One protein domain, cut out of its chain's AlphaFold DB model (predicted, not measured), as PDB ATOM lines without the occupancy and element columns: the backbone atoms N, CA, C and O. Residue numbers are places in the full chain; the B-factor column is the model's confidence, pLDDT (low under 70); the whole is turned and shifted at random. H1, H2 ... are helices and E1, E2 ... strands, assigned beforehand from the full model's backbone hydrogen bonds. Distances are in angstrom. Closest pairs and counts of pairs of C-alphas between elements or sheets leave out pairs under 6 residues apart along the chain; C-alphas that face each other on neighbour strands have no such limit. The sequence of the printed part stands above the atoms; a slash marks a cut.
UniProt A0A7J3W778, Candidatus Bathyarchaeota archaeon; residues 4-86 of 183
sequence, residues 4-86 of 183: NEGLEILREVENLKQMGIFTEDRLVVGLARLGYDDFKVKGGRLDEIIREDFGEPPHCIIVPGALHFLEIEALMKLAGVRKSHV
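What this domain is: This is residues 4 to 86 of the 183 residues of a protein of Candidatus Bathyarchaeota archaeon (UniProt A0A7J3W778). A small three-stranded antiparallel sheet is the middle of this flat domain, with the short helix H2 on one face and H3 standing up from the other. The longer helix H1 meets the sheet only with its first residues and runs away from it, so that H1 and the turn after it make one end of the long axis and the loop between E1 and E2 makes the other. The printed part has 83 residues, with three named helices and three named strands in the order H1 E1 E2 H2 E3 H3; the sheet's order is E2, E1, E3, and the class is mixed, helices and strands. The whole is compact, with a radius of gyration of the C-alphas of 12.8 A, and it spans 39 by 31 by 16 A.

How they stand to each other: Begin at Asn 4 with H1, residues 4 to 17; it only grazes, with its residues 4 to 7, the sheet of E1, residues 27 to 32, E2, residues 40 to 45, and E3, residues 59 to 62. Its closest C-alphas to E3 are those of Gly 6 and Ile 61, 7.7 A apart. Go on to E1, the inner strand, which forms a hairpin with E2: they are antiparallel at 163 degrees, and you will find N 30 and O 42 at 2.8 A and N 28 and O 44 at 2.9 A, both within hydrogen-bond range. Past Arg 45 a tight link leads into H2, residues 46 to 49. H2 is on the sheet at a height over the sheet of 7.5 A, on a local plane that only just has enough C-alphas, 6 of them; it lies only just over E1, on which 3 of its 4 C-alphas fall. The closest C-alphas of H2 and E1 are those of Leu 46 and Val 28, 5.9 A apart. H1 and H2 are close but not clearly touching, with the C-alphas of Leu 7 and Leu 46 7.7 A apart. E3 is antiparallel to E1 at 159 degrees; look for N 31 and O 60 at 2.8 A and N 62 and O 29 at 2.8 A. E2, H2 and E3 are a split strand-helix-strand unit, two strands running the same way with E1 between them, and its crossover is right-handed. Last comes H3, residues 69 to 79, over E2 at a height over the sheet of 10.3 A; it stands up from the sheet, its line rising 45 degrees out of the local plane. The C-alphas of Lys 42 and Ala 79, 4.5 A apart, are the closest of E2 and H3. H2 and H3 lie on opposite faces, and H3 is apart from both H1 and H2. In H1 and H3 every O i to N i+4 pair is within hydrogen-bond range; H2 is too short for such a pair.

Where its parts are: Find C-alpha 4 at (19.250, -11.689, -3.350); from there H1 runs 19.8 A to Lys 17. E1 goes 17.2 A from Leu 27 to Ala 32, and E2 comes back 16.4 A from Lys 40 to Arg 45. H2 spans 5.2 A from Leu 46 to Ile 49. Find C-alpha 59 at (23.215, -3.355, -0.891), where E3 begins its 10.4 A to Ile 62. H3 runs 15.0 A from Phe 69 and ends at C-alpha 79, (10.364, -1.280, 5.346).

The domain as a whole: The two C-alphas farthest apart are those of Gln 18 and Asp 37, at 39.8 A. The printed part has no cut and no long link. Its mean pLDDT is 93.0, and no printed residue is under 70 in this model.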
ATOM      1  N   ASN A   4      19.723 -10.366  -2.944       97.94
ATOM      2  CA  ASN A   4      19.250 -11.689  -3.350       97.94
ATOM      3  C   ASN A   4      20.375 -12.730  -3.270       97.94
ATOM      4  O   ASN A   4      20.179 -13.779  -2.669       97.94
ATOM      5  N   GLU A   5      21.571 -12.409  -3.776       97.69
ATOM      6  CA  GLU A   5      22.748 -13.288  -3.677       97.69
ATOM      7  C   GLU A   5      23.129 -13.574  -2.218       97.69
ATOM      8  O   GLU A   5      23.393 -14.718  -1.856       97.69
ATOM      9  N   GLY A   6      23.128 -12.549  -1.358       97.56
ATOM     10  CA  GLY A   6      23.428 -12.735   0.062       97.56
ATOM     11  C   GLY A   6      22.384 -13.599   0.779       97.56
ATOM     12  O   GLY A   6      22.744 -14.444   1.596       97.56
ATOM     13  N   LEU A   7      21.099 -13.419   0.458       97.62
ATOM     14  CA  LEU A   7      20.010 -14.235   1.002       97.62
ATOM     15  C   LEU A   7      20.078 -15.689   0.513       97.62
ATOM     16  O   LEU A   7      19.830 -16.591   1.310       97.62
ATOM     17  N   GLU A   8      20.456 -15.923  -0.746       97.31
ATOM     18  CA  GLU A   8      20.664 -17.270  -1.292       97.31
ATOM     19  C   GLU A   8      21.786 -18.012  -0.564       97.31
ATOM     20  O   GLU A   8      21.584 -19.136  -0.112       97.31
ATOM     21  N   ILE A   9      22.931 -17.359  -0.342       97.12
ATOM     22  CA  ILE A   9      24.046 -17.955   0.411       97.12
ATOM     23  C   ILE A   9      23.601 -18.337   1.829       97.12
ATOM     24  O   ILE A   9      23.897 -19.433   2.302       97.12
ATOM     25  N   LEU A  10      22.870 -17.457   2.520       95.56
ATOM     26  CA  LEU A  10      22.357 -17.758   3.862       95.56
ATOM     27  C   LEU A  10      21.357 -18.926   3.849       95.56
ATOM     28  O   LEU A  10      21.399 -19.771   4.743       95.56
ATOM     29  N   ARG A  11      20.497 -19.006   2.827       94.81
ATOM     30  CA  ARG A  11      19.560 -20.118   2.627       94.81
ATOM     31  C   ARG A  11      20.284 -21.441   2.363       94.81
ATOM     32  O   ARG A  11      19.901 -22.472   2.913       94.81
ATOM     33  N   GLU A  12      21.342 -21.431   1.561       95.31
ATOM     34  CA  GLU A  12      22.184 -22.609   1.327       95.31
ATOM     35  C   GLU A  12      22.878 -23.073   2.610       95.31
ATOM     36  O   GLU A  12      22.874 -24.266   2.916       95.31
ATOM     37  N   VAL A  13      23.422 -22.141   3.400       91.69
ATOM     38  CA  VAL A  13      24.030 -22.459   4.700       91.69
ATOM     39  C   VAL A  13      23.006 -23.087   5.645       91.69
ATOM     40  O   VAL A  13      23.329 -24.080   6.291       91.69
ATOM     41  N   GLU A  14      21.776 -22.577   5.700       88.12
ATOM     42  CA  GLU A  14      20.695 -23.204   6.469       88.12
ATOM     43  C   GLU A  14      20.392 -24.624   5.973       88.12
ATOM     44  O   GLU A  14      20.323 -25.540   6.781       88.12
ATOM     45  N   ASN A  15      20.302 -24.855   4.661       86.31
ATOM     46  CA  ASN A  15      20.072 -26.201   4.118       86.31
ATOM     47  C   ASN A  15      21.191 -27.193   4.479       86.31
ATOM     48  O   ASN A  15      20.927 -28.382   4.665       86.31
ATOM     49  N   LEU A  16      22.434 -26.711   4.589       83.00
ATOM     50  CA  LEU A  16      23.586 -27.509   5.013       83.00
ATOM     51  C   LEU A  16      23.612 -27.754   6.526       83.00
ATOM     52  O   LEU A  16      24.018 -28.829   6.963       83.00
ATOM     53  N   LYS A  17      23.235 -26.749   7.323       78.94
ATOM     54  CA  LYS A  17      23.351 -26.764   8.788       78.94
ATOM     55  C   LYS A  17      22.102 -27.271   9.506       78.94
ATOM     56  O   LYS A  17      22.219 -27.732  10.633       78.94
ATOM     57  N   GLN A  18      20.936 -27.201   8.869       76.25
ATOM     58  CA  GLN A  18      19.640 -27.664   9.377       76.25
ATOM     59  C   GLN A  18      19.323 -27.168  10.798       76.25
ATOM     60  O   GLN A  18      18.771 -27.898  11.623       76.25
ATOM     61  N   MET A  19      19.682 -25.919  11.102       73.88
ATOM     62  CA  MET A  19      19.517 -25.335  12.436       73.88
ATOM     63  C   MET A  19      18.110 -24.760  12.658       73.88
ATOM     64  O   MET A  19      17.742 -24.455  13.793       73.88
ATOM     65  N   GLY A  20      17.324 -24.593  11.593       80.00
ATOM     66  CA  GLY A  20      15.989 -24.004  11.618       80.00
ATOM     67  C   GLY A  20      15.989 -22.516  11.972       80.00
ATOM     68  O   GLY A  20      15.019 -22.039  12.558       80.00
ATOM     69  N   ILE A  21      17.074 -21.785  11.680       80.38
ATOM     70  CA  ILE A  21      17.254 -20.380  12.097       80.38
ATOM     71  C   ILE A  21      16.974 -19.381  10.979       80.38
ATOM     72  O   ILE A  21      16.619 -18.227  11.250       80.38
ATOM     73  N   PHE A  22      17.151 -19.815   9.733       89.06
ATOM     74  CA  PHE A  22      17.000 -18.989   8.544       89.06
ATOM     75  C   PHE A  22      16.051 -19.642   7.532       89.06
ATOM     76  O   PHE A  22      16.396 -19.917   6.388       89.06
ATOM     77  N   THR A  23      14.836 -19.923   7.999       89.56
ATOM     78  CA  THR A  23      13.748 -20.549   7.239       89.56
ATOM     79  C   THR A  23      13.050 -19.572   6.285       89.56
ATOM     80  O   THR A  23      13.191 -18.355   6.390       89.56
ATOM     81  N   GLU A  24      12.236 -20.092   5.363       92.06
ATOM     82  CA  GLU A  24      11.511 -19.295   4.355       92.06
ATOM     83  C   GLU A  24      10.548 -18.250   4.947       92.06
ATOM     84  O   GLU A  24      10.215 -17.255   4.308       92.06
ATOM     85  N   ASP A  25      10.074 -18.447   6.175       90.62
ATOM     86  CA  ASP A  25       9.244 -17.487   6.900       90.62
ATOM     87  C   ASP A  25      10.041 -16.454   7.703       90.62
ATOM     88  O   ASP A  25       9.437 -15.538   8.263       90.62
ATOM     89  N   ARG A  26      11.375 -16.539   7.733       91.44
ATOM     90  CA  ARG A  26      12.224 -15.632   8.504       91.44
ATOM     91  C   ARG A  26      12.037 -14.183   8.061       91.44
ATOM     92  O   ARG A  26      12.169 -13.863   6.883       91.44
ATOM     93  N   LEU A  27      11.787 -13.291   9.023       94.25
ATOM     94  CA  LEU A  27      11.784 -11.852   8.766       94.25
ATOM     95  C   LEU A  27      13.184 -11.382   8.349       94.25
ATOM     96  O   LEU A  27      14.142 -11.516   9.112       94.25
ATOM     97  N   VAL A  28      13.264 -10.772   7.173       96.31
ATOM     98  CA  VAL A  28      14.467 -10.147   6.623       96.31
ATOM     99  C   VAL A  28      14.131  -8.765   6.073       96.31
ATOM    100  O   VAL A  28      12.995  -8.493   5.679       96.31
ATOM    101  N   VAL A  29      15.119  -7.875   6.052       97.69
ATOM    102  CA  VAL A  29      15.010  -6.553   5.433       97.69
ATOM    103  C   VAL A  29      16.154  -6.389   4.448       97.69
ATOM    104  O   VAL A  29      17.320  -6.443   4.831       97.69
ATOM    105  N   GLY A  30      15.813  -6.196   3.181       98.00
ATOM    106  CA  GLY A  30      16.755  -5.802   2.147       98.00
ATOM    107  C   GLY A  30      16.772  -4.288   1.988       98.00
ATOM    108  O   GLY A  30      15.739  -3.618   2.108       98.00
ATOM    109  N   LEU A  31      17.956  -3.750   1.726       97.81
ATOM    110  CA  LEU A  31      18.178  -2.334   1.490       97.81
ATOM    111  C   LEU A  31      19.110  -2.156   0.296       97.81
ATOM    112  O   LEU A  31      20.050  -2.933   0.107       97.81
ATOM    113  N   ALA A  32      18.874  -1.103  -0.474       98.00
ATOM    114  CA  ALA A  32      19.765  -0.655  -1.528       98.00
ATOM    115  C   ALA A  32      19.827   0.867  -1.582       98.00
ATOM    116  O   ALA A  32      18.826   1.549  -1.343       98.00
ATOM    117  N   ARG A  33      21.022   1.383  -1.887       97.00
ATOM    118  CA  ARG A  33      21.287   2.802  -2.162       97.00
ATOM    119  C   ARG A  33      20.815   3.739  -1.053       97.00
ATOM    120  O   ARG A  33      20.351   4.841  -1.317       97.00
ATOM    121  N   LEU A  34      20.946   3.325   0.210       93.88
ATOM    122  CA  LEU A  34      20.644   4.202   1.344       93.88
ATOM    123  C   LEU A  34      21.429   5.518   1.234       93.88
ATOM    124  O   LEU A  34      22.649   5.503   1.081       93.88
ATOM    125  N   GLY A  35      20.715   6.642   1.327       92.19
ATOM    126  CA  GLY A  35      21.276   7.988   1.174       92.19
ATOM    127  C   GLY A  35      21.228   8.555  -0.251       92.19
ATOM    128  O   GLY A  35      21.613   9.707  -0.433       92.19
ATOM    129  N   TYR A  36      20.750   7.789  -1.234       95.44
ATOM    130  CA  TYR A  36      20.475   8.254  -2.597       95.44
ATOM    131  C   TYR A  36      18.981   8.554  -2.769       95.44
ATOM    132  O   TYR A  36      18.161   8.066  -1.994       95.44
ATOM    133  N   ASP A  37      18.615   9.323  -3.797       94.50
ATOM    134  CA  ASP A  37      17.212   9.673  -4.081       94.50
ATOM    135  C   ASP A  37      16.361   8.457  -4.487       94.50
ATOM    136  O   ASP A  37      15.150   8.433  -4.275       94.50
ATOM    137  N   ASP A  38      17.000   7.429  -5.045       94.38
ATOM    138  CA  ASP A  38      16.398   6.190  -5.539       94.38
ATOM    139  C   ASP A  38      16.646   4.994  -4.602       94.38
ATOM    140  O   ASP A  38      16.745   3.846  -5.036       94.38
ATOM    141  N   PHE A  39      16.763   5.254  -3.296       96.44
ATOM    142  CA  PHE A  39      16.929   4.202  -2.299       96.44
ATOM    143  C   PHE A  39      15.711   3.268  -2.225       96.44
ATOM    144  O   PHE A  39      14.560   3.687  -2.373       96.44
ATOM    145  N   LYS A  40      15.954   1.994  -1.903       97.19
ATOM    146  CA  LYS A  40      14.892   1.011  -1.639       97.19
ATOM    147  C   LYS A  40      15.115   0.339  -0.291       97.19
ATOM    148  O   LYS A  40      16.212  -0.125   0.009       97.19
ATOM    149  N   VAL A  41      14.054   0.256   0.510       97.81
ATOM    150  CA  VAL A  41      14.003  -0.517   1.761       97.81
ATOM    151  C   VAL A  41      12.765  -1.394   1.713       97.81
ATOM    152  O   VAL A  41      11.654  -0.898   1.525       97.81
ATOM    153  N   LYS A  42      12.945  -2.705   1.866       98.00
ATOM    154  CA  LYS A  42      11.837  -3.658   1.819       98.00
ATOM    155  C   LYS A  42      12.069  -4.787   2.809       98.00
ATOM    156  O   LYS A  42      13.105  -5.443   2.781       98.00
ATOM    157  N   GLY A  43      11.098  -4.994   3.689       97.19
ATOM    158  CA  GLY A  43      11.111  -6.023   4.716       97.19
ATOM    159  C   GLY A  43       9.918  -6.961   4.598       97.19
ATOM    160  O   GLY A  43       8.813  -6.550   4.240       97.19
ATOM    161  N   GLY A  44      10.145  -8.232   4.902       96.12
ATOM    162  CA  GLY A  44       9.171  -9.294   4.684       96.12
ATOM    163  C   GLY A  44       9.731 -10.666   5.013       96.12
ATOM    164  O   GLY A  44      10.816 -10.779   5.586       96.12
ATOM    165  N   ARG A  45       8.969 -11.702   4.670       95.38
ATOM    166  CA  ARG A  45       9.441 -13.086   4.773       95.38
ATOM    167  C   ARG A  45      10.559 -13.332   3.758       95.38
ATOM    168  O   ARG A  45      10.587 -12.687   2.709       95.38
ATOM    169  N   LEU A  46      11.473 -14.246   4.068       95.69
ATOM    170  CA  LEU A  46      12.602 -14.577   3.199       95.69
ATOM    171  C   LEU A  46      12.140 -14.920   1.773       95.69
ATOM    172  O   LEU A  46      12.673 -14.357   0.817       95.69
ATOM    173  N   ASP A  47      11.101 -15.745   1.637       95.19
ATOM    174  CA  ASP A  47      10.532 -16.151   0.343       95.19
ATOM    175  C   ASP A  47       9.943 -14.994  -0.487       95.19
ATOM    176  O   ASP A  47       9.882 -15.067  -1.718       95.19
ATOM    177  N   GLU A  48       9.498 -13.923   0.169       95.69
ATOM    178  CA  GLU A  48       9.029 -12.696  -0.473       95.69
ATOM    179  C   GLU A  48      10.220 -11.827  -0.892       95.69
ATOM    180  O   GLU A  48      10.324 -11.421  -2.048       95.69
ATOM    181  N   ILE A  49      11.146 -11.574   0.035       97.25
ATOM    182  CA  ILE A  49      12.235 -10.608  -0.148       97.25
ATOM    183  C   ILE A  49      13.302 -11.099  -1.122       97.25
ATOM    184  O   ILE A  49      13.851 -10.298  -1.873       97.25
ATOM    185  N   ILE A  50      13.562 -12.404  -1.184       97.12
ATOM    186  CA  ILE A  50      14.540 -12.967  -2.124       97.12
ATOM    187  C   ILE A  50      14.130 -12.800  -3.597       97.12
ATOM    188  O   ILE A  50      14.964 -12.948  -4.485       97.12
ATOM    189  N   ARG A  51      12.859 -12.472  -3.873       96.44
ATOM    190  CA  ARG A  51      12.328 -12.226  -5.227       96.44
ATOM    191  C   ARG A  51      12.212 -10.741  -5.569       96.44
ATOM    192  O   ARG A  51      11.825 -10.404  -6.685       96.44
ATOM    193  N   GLU A  52      12.507  -9.859  -4.620       97.44
ATOM    194  CA  GLU A  52      12.432  -8.416  -4.825       97.44
ATOM    195  C   GLU A  52      13.646  -7.908  -5.603       97.44
ATOM    196  O   GLU A  52      14.784  -8.275  -5.307       97.44
ATOM    197  N   ASP A  53      13.402  -7.012  -6.560       96.62
ATOM    198  CA  ASP A  53      14.461  -6.271  -7.242       96.62
ATOM    199  C   ASP A  53      14.860  -5.050  -6.407       96.62
ATOM    200  O   ASP A  53      14.057  -4.139  -6.188       96.62
ATOM    201  N   PHE A  54      16.090  -5.047  -5.903       97.31
ATOM    202  CA  PHE A  54      16.634  -3.951  -5.106       97.31
ATOM    203  C   PHE A  54      17.352  -2.884  -5.940       97.31
ATOM    204  O   PHE A  54      17.727  -1.856  -5.381       97.31
ATOM    205  N   GLY A  55      17.502  -3.085  -7.250       95.81
ATOM    206  CA  GLY A  55      18.236  -2.183  -8.128       95.81
ATOM    207  C   GLY A  55      19.748  -2.237  -7.901       95.81
ATOM    208  O   GLY A  55      20.304  -3.276  -7.552       95.81
ATOM    209  N   GLU A  56      20.411  -1.104  -8.118       96.06
ATOM    210  CA  GLU A  56      21.873  -0.990  -8.100       96.06
ATOM    211  C   GLU A  56      22.468  -0.941  -6.673       96.06
ATOM    212  O   GLU A  56      21.792  -0.555  -5.718       96.06
ATOM    213  N   PRO A  57      23.763  -1.262  -6.496       95.69
ATOM    214  CA  PRO A  57      24.459  -1.140  -5.214       95.69
ATOM    215  C   PRO A  57      24.573   0.317  -4.709       95.69
ATOM    216  O   PRO A  57      24.437   1.266  -5.489       95.69
ATOM    217  N   PRO A  58      24.911   0.523  -3.413       96.25
ATOM    218  CA  PRO A  58      25.275  -0.488  -2.408       96.25
ATOM    219  C   PRO A  58      24.072  -1.211  -1.795       96.25
ATOM    220  O   PRO A  58      23.053  -0.587  -1.510       96.25
ATOM    221  N   HIS A  59      24.229  -2.510  -1.529       97.50
ATOM    222  CA  HIS A  59      23.215  -3.355  -0.891       97.50
ATOM    223  C   HIS A  59      23.528  -3.628   0.583       97.50
ATOM    224  O   HIS A  59      24.691  -3.709   0.978       97.50
ATOM    225  N   CYS A  60      22.482  -3.829   1.383       96.69
ATOM    226  CA  CYS A  60      22.572  -4.254   2.776       96.69
ATOM    227  C   CYS A  60      21.419  -5.214   3.108       96.69
ATOM    228  O   CYS A  60      20.315  -5.075   2.584       96.69
ATOM    229  N   ILE A  61      21.682  -6.189   3.978       97.56
ATOM    230  CA  ILE A  61      20.691  -7.130   4.508       97.56
ATOM    231  C   ILE A  61      20.666  -6.962   6.024       97.56
ATOM    232  O   ILE A  61      21.717  -6.942   6.663       97.56
ATOM    233  N   ILE A  62      19.472  -6.882   6.605       95.94
ATOM    234  CA  ILE A  62      19.256  -6.916   8.051       95.94
ATOM    235  C   ILE A  62      18.401  -8.142   8.373       95.94
ATOM    236  O   ILE A  62      17.320  -8.323   7.811       95.94
ATOM    237  N   VAL A  63      18.872  -8.964   9.311       93.44
ATOM    238  CA  VAL A  63      18.144 -10.121   9.850       93.44
ATOM    239  C   VAL A  63      17.832  -9.836  11.324       93.44
ATOM    240  O   VAL A  63      18.711  -9.999  12.170       93.44
ATOM    241  N   PRO A  64      16.622  -9.354  11.663       90.56
ATOM    242  CA  PRO A  64      16.337  -8.881  13.013       90.56
ATOM    243  C   PRO A  64      16.252 -10.017  14.036       90.56
ATOM    244  O   PRO A  64      15.704 -11.082  13.742       90.56
ATOM    245  N   GLY A  65      16.746  -9.785  15.252       85.25
ATOM    246  CA  GLY A  65      16.540 -10.670  16.404       85.25
ATOM    247  C   GLY A  65      15.147 -10.509  17.021       85.25
ATOM    248  O   GLY A  65      14.181 -10.204  16.325       85.25
ATOM    249  N   ALA A  66      15.043 -10.686  18.340       82.62
ATOM    250  CA  ALA A  66      13.830 -10.321  19.066       82.62
ATOM    251  C   ALA A  66      13.613  -8.803  18.971       82.62
ATOM    252  O   ALA A  66      14.507  -8.040  19.327       82.62
ATOM    253  N   LEU A  67      12.442  -8.393  18.486       86.44
ATOM    254  CA  LEU A  67      12.095  -6.987  18.311       86.44
ATOM    255  C   LEU A  67      11.176  -6.500  19.429       86.44
ATOM    256  O   LEU A  67      10.199  -7.161  19.790       86.44
ATOM    257  N   HIS A  68      11.449  -5.303  19.925       87.75
ATOM    258  CA  HIS A  68      10.531  -4.549  20.760       87.75
ATOM    259  C   HIS A  68       9.350  -4.023  19.923       87.75
ATOM    260  O   HIS A  68       9.477  -3.799  18.718       87.75
ATOM    261  N   PHE A  69       8.192  -3.769  20.549       88.81
ATOM    262  CA  PHE A  69       6.989  -3.313  19.828       88.81
ATOM    263  C   PHE A  69       7.239  -2.047  18.994       88.81
ATOM    264  O   PHE A  69       6.726  -1.922  17.886       88.81
ATOM    265  N   LEU A  70       8.085  -1.144  19.494       93.81
ATOM    266  CA  LEU A  70       8.434   0.092  18.797       93.81
ATOM    267  C   LEU A  70       9.299  -0.159  17.551       93.81
ATOM    268  O   LEU A  70       9.142   0.519  16.540       93.81
ATOM    269  N   GLU A  71      10.194  -1.149  17.593       93.81
ATOM    270  CA  GLU A  71      11.014  -1.524  16.435       93.81
ATOM    271  C   GLU A  71      10.159  -2.195  15.357       93.81
ATOM    272  O   GLU A  71      10.358  -1.959  14.168       93.81
ATOM    273  N   ILE A  72       9.155  -2.976  15.770       93.25
ATOM    274  CA  ILE A  72       8.155  -3.537  14.858       93.25
ATOM    275  C   ILE A  72       7.417  -2.409  14.137       93.25
ATOM    276  O   ILE A  72       7.365  -2.408  12.910       93.25
ATOM    277  N   GLU A  73       6.894  -1.426  14.872       94.25
ATOM    278  CA  GLU A  73       6.224  -0.265  14.276       94.25
ATOM    279  C   GLU A  73       7.145   0.505  13.319       94.25
ATOM    280  O   GLU A  73       6.719   0.897  12.227       94.25
ATOM    281  N   ALA A  74       8.421   0.665  13.682       95.75
ATOM    282  CA  ALA A  74       9.416   1.283  12.817       95.75
ATOM    283  C   ALA A  74       9.603   0.493  11.513       95.75
ATOM    284  O   ALA A  74       9.535   1.079  10.435       95.75
ATOM    285  N   LEU A  75       9.759  -0.833  11.571       95.88
ATOM    286  CA  LEU A  75       9.888  -1.673  10.376       95.88
ATOM    287  C   LEU A  75       8.619  -1.684   9.519       95.88
ATOM    288  O   LEU A  75       8.710  -1.695   8.289       95.88
ATOM    289  N   MET A  76       7.438  -1.644  10.138       95.50
ATOM    290  CA  MET A  76       6.181  -1.528   9.398       95.50
ATOM    291  C   MET A  76       6.149  -0.238   8.573       95.50
ATOM    292  O   MET A  76       5.743  -0.255   7.411       95.50
ATOM    293  N   LYS A  77       6.624   0.871   9.150       96.56
ATOM    294  CA  LYS A  77       6.607   2.188   8.510       96.56
ATOM    295  C   LYS A  77       7.747   2.399   7.509       96.56
ATOM    296  O   LYS A  77       7.525   3.012   6.472       96.56
ATOM    297  N   LEU A  78       8.949   1.912   7.818       95.31
ATOM    298  CA  LEU A  78      10.167   2.165   7.039       95.31
ATOM    299  C   LEU A  78      10.434   1.105   5.967       95.31
ATOM    300  O   LEU A  78      11.000   1.424   4.930       95.31
ATOM    301  N   ALA A  79      10.050  -0.147   6.216       96.38
ATOM    302  CA  ALA A  79      10.364  -1.280   5.346       96.38
ATOM    303  C   ALA A  79       9.112  -1.977   4.784       96.38
ATOM    304  O   ALA A  79       9.224  -2.956   4.046       96.38
ATOM    305  N   GLY A  80       7.905  -1.502   5.116       95.44
ATOM    306  CA  GLY A  80       6.654  -2.098   4.641       95.44
ATOM    307  C   GLY A  80       6.382  -3.490   5.219       95.44
ATOM    308  O   GLY A  80       5.699  -4.300   4.587       95.44
ATOM    309  N   VAL A  81       6.926  -3.780   6.404       95.25
ATOM    310  CA  VAL A  81       6.667  -5.028   7.130       95.25
ATOM    311  C   VAL A  81       5.192  -5.076   7.558       95.25
ATOM    312  O   VAL A  81       4.609  -4.072   7.959       95.25
ATOM    313  N   ARG A  82       4.558  -6.249   7.474       92.88
ATOM    314  CA  ARG A  82       3.198  -6.499   7.974       92.88
ATOM    315  C   ARG A  82       3.279  -7.184   9.333       92.88
ATOM    316  O   ARG A  82       4.231  -7.911   9.588       92.88
ATOM    317  N   LYS A  83       2.249  -7.032  10.175       86.62
ATOM    318  CA  LYS A  83       2.180  -7.730  11.476       86.62
ATOM    319  C   LYS A  83       2.371  -9.247  11.340       86.62
ATOM    320  O   LYS A  83       3.085  -9.831  12.143       86.62
ATOM    321  N   SER A  84       1.834  -9.851  10.280       87.88
ATOM    322  CA  SER A  84       2.001 -11.279   9.981       87.88
ATOM    323  C   SER A  84       3.453 -11.704   9.729       87.88
ATOM    324  O   SER A  84       3.786 -12.864   9.926       87.88
ATOM    325  N   HIS A  85       4.342 -10.794   9.317       87.38
ATOM    326  CA  HIS A  85       5.766 -11.104   9.126       87.38
ATOM    327  C   HIS A  85       6.542 -11.164  10.448       87.38
ATOM    328  O   HIS A  85       7.680 -11.611  10.475       87.38
ATOM    329  N   VAL A  86       5.971 -10.636  11.529       81.12
ATOM    330  CA  VAL A  86       6.629 -10.519  12.837       81.12
ATOM    331  C   VAL A  86       6.376 -11.767  13.684       81.12
ATOM    332  O   VAL A  86       7.157 -12.092  14.573       81.12
TER     333      VAL A  86